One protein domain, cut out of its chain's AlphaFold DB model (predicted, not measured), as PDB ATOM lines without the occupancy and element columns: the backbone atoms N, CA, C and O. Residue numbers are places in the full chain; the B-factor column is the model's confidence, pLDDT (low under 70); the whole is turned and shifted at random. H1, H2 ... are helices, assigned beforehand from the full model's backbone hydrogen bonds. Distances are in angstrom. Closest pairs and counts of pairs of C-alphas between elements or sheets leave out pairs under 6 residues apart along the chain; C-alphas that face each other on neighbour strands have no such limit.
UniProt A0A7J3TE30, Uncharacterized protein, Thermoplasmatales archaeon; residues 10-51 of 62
ATOM      1  N   VAL A  10      39.183  -8.735 -31.681       81.94
ATOM      2  CA  VAL A  10      38.914  -8.781 -33.125       81.94
ATOM      3  C   VAL A  10      37.935  -9.901 -33.450       81.94
ATOM      4  O   VAL A  10      36.933  -9.637 -34.097       81.94
ATOM      5  N   ILE A  11      38.137 -11.122 -32.951       84.44
ATOM      6  CA  ILE A  11      37.187 -12.220 -33.190       84.44
ATOM      7  C   ILE A  11      35.805 -11.886 -32.617       84.44
ATOM      8  O   ILE A  11      34.801 -12.040 -33.312       84.44
ATOM      9  N   LYS A  12      35.742 -11.392 -31.377       83.06
ATOM     10  CA  LYS A  12      34.484 -11.109 -30.674       83.06
ATOM     11  C   LYS A  12      33.598 -10.112 -31.420       83.06
ATOM     12  O   LYS A  12      32.381 -10.268 -31.380       83.06
ATOM     13  N   TYR A  13      34.189  -9.121 -32.091       83.75
ATOM     14  CA  TYR A  13      33.446  -8.061 -32.781       83.75
ATOM     15  C   TYR A  13      33.368  -8.250 -34.302       83.75
ATOM     16  O   TYR A  13      32.340  -7.955 -34.907       83.75
ATOM     17  N   LEU A  14      34.420  -8.773 -34.934       86.75
ATOM     18  CA  LEU A  14      34.491  -8.939 -36.387       86.75
ATOM     19  C   LEU A  14      33.684 -10.153 -36.862       86.75
ATOM     20  O   LEU A  14      33.027 -10.079 -37.898       86.75
ATOM     21  N   LEU A  15      33.690 -11.254 -36.104       89.12
ATOM     22  CA  LEU A  15      32.948 -12.468 -36.450       89.12
ATOM     23  C   LEU A  15      31.428 -12.226 -36.550       89.12
ATOM     24  O   LEU A  15      30.862 -12.540 -37.598       89.12
ATOM     25  N   PRO A  16      30.740 -11.639 -35.546       89.12
ATOM     26  CA  PRO A  16      29.304 -11.383 -35.661       89.12
ATOM     27  C   PRO A  16      28.970 -10.372 -36.765       89.12
ATOM     28  O   PRO A  16      27.939 -10.522 -37.416       89.12
ATOM     29  N   ALA A  17      29.848  -9.400 -37.040       87.69
ATOM     30  CA  ALA A  17      29.681  -8.473 -38.157       87.69
ATOM     31  C   ALA A  17      29.769  -9.187 -39.520       87.69
ATOM     32  O   ALA A  17      28.939  -8.946 -40.394       87.69
ATOM     33  N   MET A  18      30.719 -10.116 -39.695       88.94
ATOM     34  CA  MET A  18      30.794 -10.938 -40.907       88.94
ATOM     35  C   MET A  18      29.559 -11.827 -41.066       88.94
ATOM     36  O   MET A  18      28.996 -11.892 -42.157       88.94
ATOM     37  N   ILE A  19      29.107 -12.479 -39.988       88.19
ATOM     38  CA  ILE A  19      27.901 -13.319 -40.013       88.19
ATOM     39  C   ILE A  19      26.683 -12.480 -40.403       88.19
ATOM     40  O   ILE A  19      25.897 -12.920 -41.237       88.19
ATOM     41  N   PHE A  20      26.554 -11.262 -39.871       89.62
ATOM     42  CA  PHE A  20      25.482 -10.337 -40.233       89.62
ATOM     43  C   PHE A  20      25.504  -9.989 -41.728       89.62
ATOM     44  O   PHE A  20      24.482 -10.094 -42.403       89.62
ATOM     45  N   ILE A  21      26.674  -9.642 -42.279       86.94
ATOM     46  CA  ILE A  21      26.820  -9.315 -43.707       86.94
ATOM     47  C   ILE A  21      26.450 -10.521 -44.579       86.94
ATOM     48  O   ILE A  21      25.672 -10.383 -45.521       86.94
ATOM     49  N   ILE A  22      26.953 -11.714 -44.250       88.38
ATOM     50  CA  ILE A  22      26.661 -12.953 -44.987       88.38
ATOM     51  C   ILE A  22      25.165 -13.285 -44.921       88.38
ATOM     52  O   ILE A  22      24.569 -13.630 -45.942       88.38
ATOM     53  N   ALA A  23      24.562 -13.140 -43.740       87.81
ATOM     54  CA  ALA A  23      23.156 -13.436 -43.493       87.81
ATOM     55  C   ALA A  23      22.191 -12.458 -44.171       87.81
ATOM     56  O   ALA A  23      21.025 -12.802 -44.331       87.81
ATOM     57  N   VAL A  24      22.642 -11.258 -44.548       87.50
ATOM     58  CA  VAL A  24      21.829 -10.267 -45.274       87.50
ATOM     59  C   VAL A  24      22.064 -10.347 -46.784       87.50
ATOM     60  O   VAL A  24      21.105 -10.285 -47.548       87.50
ATOM     61  N   TRP A  25      23.320 -10.483 -47.223       85.44
ATOM     62  CA  TRP A  25      23.703 -10.273 -48.626       85.44
ATOM     63  C   TRP A  25      24.036 -11.540 -49.414       85.44
ATOM     64  O   TRP A  25      23.828 -11.560 -50.624       85.44
ATOM     65  N   VAL A  26      24.583 -12.577 -48.776       84.38
ATOM     66  CA  VAL A  26      25.097 -13.759 -49.494       84.38
ATOM     67  C   VAL A  26      24.073 -14.883 -49.495       84.38
ATOM     68  O   VAL A  26      23.773 -15.463 -50.534       84.38
ATOM     69  N   SER A  27      23.527 -15.193 -48.321       81.06
ATOM     70  CA  SER A  27      22.492 -16.205 -48.157       81.06
ATOM     71  C   SER A  27      21.509 -15.702 -47.109       81.06
ATOM     72  O   SER A  27      21.798 -15.826 -45.914       81.06
ATOM     73  N   PRO A  28      20.392 -15.075 -47.534       79.94
ATOM     74  CA  PRO A  28      19.413 -14.516 -46.619       79.94
ATOM     75  C   PRO A  28      18.847 -15.619 -45.730       79.94
ATOM     76  O   PRO A  28      18.010 -16.422 -46.143       79.94
ATOM     77  N   ASN A  29      19.349 -15.675 -44.499       87.81
ATOM     78  CA  ASN A  29      19.025 -16.715 -43.538       87.81
ATOM     79  C   ASN A  29      18.668 -16.068 -42.205       87.81
ATOM     80  O   ASN A  29      19.526 -15.558 -41.480       87.81
ATOM     81  N   ALA A  30      17.379 -16.135 -41.876       86.38
ATOM     82  CA  ALA A  30      16.821 -15.543 -40.668       86.38
ATOM     83  C   ALA A  30      17.484 -16.071 -39.384       86.38
ATOM     84  O   ALA A  30      17.638 -15.317 -38.427       86.38
ATOM     85  N   PHE A  31      17.926 -17.333 -39.362       88.56
ATOM     86  CA  PHE A  31      18.583 -17.923 -38.196       88.56
ATOM     87  C   PHE A  31      19.972 -17.320 -37.952       88.56
ATOM     88  O   PHE A  31      20.282 -16.909 -36.835       88.56
ATOM     89  N   LEU A  32      20.794 -17.207 -39.004       86.81
ATOM     90  CA  LEU A  32      22.118 -16.575 -38.918       86.81
ATOM     91  C   LEU A  32      22.008 -15.089 -38.561       86.81
ATOM     92  O   LEU A  32      22.799 -14.576 -37.770       86.81
ATOM     93  N   LEU A  33      20.989 -14.419 -39.096       88.00
ATOM     94  CA  LEU A  33      20.702 -13.025 -38.797       88.00
ATOM     95  C   LEU A  33      20.335 -12.840 -37.318       88.00
ATOM     96  O   LEU A  33      20.955 -12.027 -36.634       88.00
ATOM     97  N   LEU A  34      19.419 -13.653 -36.784       91.06
ATOM     98  CA  LEU A  34      19.044 -13.626 -35.367       91.06
ATOM     99  C   LEU A  34      20.248 -13.900 -34.453       91.06
ATOM    100  O   LEU A  34      20.455 -13.193 -33.469       91.06
ATOM    101  N   LEU A  35      21.078 -14.881 -34.814       90.94
ATOM    102  CA  LEU A  35      22.285 -15.229 -34.069       90.94
ATOM    103  C   LEU A  35      23.292 -14.072 -34.038       90.94
ATOM    104  O   LEU A  35      23.819 -13.748 -32.974       90.94
ATOM    105  N   SER A  36      23.513 -13.400 -35.172       90.75
ATOM    106  CA  SER A  36      24.386 -12.221 -35.233       90.75
ATOM    107  C   SER A  36      23.858 -11.055 -34.391       90.75
ATOM    108  O   SER A  36      24.628 -10.439 -33.659       90.75
ATOM    109  N   ILE A  37      22.544 -10.802 -34.408       89.88
ATOM    110  CA  ILE A  37      21.915  -9.742 -33.610       89.88
ATOM    111  C   ILE A  37      22.065 -10.032 -32.117       89.88
ATOM    112  O   ILE A  37      22.506  -9.159 -31.372       89.88
ATOM    113  N   ILE A  38      21.748 -11.254 -31.674       92.81
ATOM    114  CA  ILE A  38      21.881 -11.658 -30.266       92.81
ATOM    115  C   ILE A  38      23.332 -11.509 -29.801       92.81
ATOM    116  O   ILE A  38      23.581 -11.019 -28.698       92.81
ATOM    117  N   TRP A  39      24.295 -11.888 -30.641       91.81
ATOM    118  CA  TRP A  39      25.717 -11.768 -30.325       91.81
ATOM    119  C   TRP A  39      26.158 -10.309 -30.169       91.81
ATOM    120  O   TRP A  39      26.839  -9.968 -29.195       91.81
ATOM    121  N   ILE A  40      25.755  -9.437 -31.099       88.31
ATOM    122  CA  ILE A  40      26.049  -7.998 -31.043       88.31
ATOM    123  C   ILE A  40      25.438  -7.397 -29.776       88.31
ATOM    124  O   ILE A  40      26.145  -6.738 -29.012       88.31
ATOM    125  N   LEU A  41      24.165  -7.694 -29.499       89.25
ATOM    126  CA  LEU A  41      23.460  -7.196 -28.318       89.25
ATOM    127  C   LEU A  41      24.146  -7.646 -27.021       89.25
ATOM    128  O   LEU A  41      24.386  -6.836 -26.131       89.25
ATOM    129  N   SER A  42      24.523  -8.925 -26.946       88.19
ATOM    130  CA  SER A  42      25.225  -9.505 -25.795       88.19
ATOM    131  C   SER A  42      26.597  -8.868 -25.590       88.19
ATOM    132  O   SER A  42      27.009  -8.633 -24.460       88.19
ATOM    133  N   SER A  43      27.306  -8.556 -26.675       85.06
ATOM    134  CA  SER A  43      28.608  -7.892 -26.601       85.06
ATOM    135  C   SER A  43      28.482  -6.466 -26.073       85.06
ATOM    136  O   SER A  43      29.265  -6.090 -25.208       85.06
ATOM    137  N   ILE A  44      27.473  -5.715 -26.526       85.75
ATOM    138  CA  ILE A  44      27.177  -4.362 -26.034       85.75
ATOM    139  C   ILE A  44      26.780  -4.405 -24.554       85.75
ATOM    140  O   ILE A  44      27.326  -3.651 -23.756       85.75
ATOM    141  N   LEU A  45      25.883  -5.319 -24.174       86.62
ATOM    142  CA  LEU A  45      25.468  -5.519 -22.784       86.62
ATOM    143  C   LEU A  45      26.664  -5.842 -21.888       86.62
ATOM    144  O   LEU A  45      26.833  -5.207 -20.855       86.62
ATOM    145  N   LEU A  46      27.521  -6.783 -22.290       82.88
ATOM    146  CA  LEU A  46      28.728  -7.116 -21.537       82.88
ATOM    147  C   LEU A  46      29.668  -5.921 -21.407       82.88
ATOM    148  O   LEU A  46      30.226  -5.731 -20.337       82.88
ATOM    149  N   THR A  47      29.839  -5.119 -22.457       79.75
ATOM    150  CA  THR A  47      30.640  -3.894 -22.377       79.75
ATOM    151  C   THR A  47      30.047  -2.931 -21.355       79.75
ATOM    152  O   THR A  47      30.766  -2.535 -20.453       79.75
ATOM    153  N   ILE A  48      28.740  -2.661 -21.397       81.25
ATOM    154  CA  ILE A  48      28.060  -1.763 -20.446       81.25
ATOM    155  C   ILE A  48      28.153  -2.285 -19.003       81.25
ATOM    156  O   ILE A  48      28.464  -1.523 -18.096       81.25
ATOM    157  N   PHE A  49      27.919  -3.582 -18.778       77.69
ATOM    158  CA  PHE A  49      28.006  -4.188 -17.443       77.69
ATOM    159  C   PHE A  49      29.442  -4.253 -16.908       77.69
ATOM    160  O   PHE A  49      29.645  -4.176 -15.701       77.69
ATOM    161  N   VAL A  50      30.438  -4.418 -17.780       72.38
ATOM    162  CA  VAL A  50      31.859  -4.440 -17.394       72.38
ATOM    163  C   VAL A  50      32.421  -3.019 -17.238       72.38
ATOM    164  O   VAL A  50      33.302  -2.812 -16.407       72.38
ATOM    165  N   GLU A  51      31.894  -2.035 -17.975       58.72
ATOM    166  CA  GLU A  51      32.157  -0.595 -17.799       58.72
ATOM    167  C   GLU A  51      31.419   0.031 -16.609       58.72
ATOM    168  O   GLU A  51      31.611   1.219 -16.346       58.72
TER     169      GLU A  51
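Overview. This is residues 10 to 51 of the 62 residues of an uncharacterized protein of Thermoplasmatales archaeon (UniProt A0A7J3TE30). This is a helical hairpin: H1 runs one way, the chain turns tightly, and the longer H2 folds back beside it. Residues 45 to 51, of which 45 to 50 belong to H2, stand free and stick out past H1. The printed part has 42 residues with two named helices, H1 then H2, and no named strand; the class is all helix. It is only just loose, close to compact, with a radius of gyration of the C-alphas of 11.0 A, and its outline is flat, 35 by 19 by 9 A.

Arrangement. Start with H1, residues 10 to 26, and look on to H2, residues 30 to 50; they form a helical hairpin. They touch, and their closest C-alphas are those of Pro 16 and Ser 36, 5.0 A apart. They run opposite ways at a shallow tilt of 27 degrees. In H2 every O i to N i+4 pair is within hydrogen-bond range; in H1 11 of 13 are.

Along the chain. Find C-alpha 10 at (38.914, -8.781, -33.125); from there H1 runs 22.0 A to C-alpha 26. H2 begins at C-alpha 30, (16.821, -15.543, -40.668), and runs 29.9 A to C-alpha 50 at (31.859, -4.440, -17.394).

Size, cuts and confidence. The two C-alphas farthest apart, those of Ser 27 and Glu 51, are 35.5 A apart. The printed part has no cut, and the link from H1 to H2 is tight. Look at residue 51 for the one pLDDT under 70.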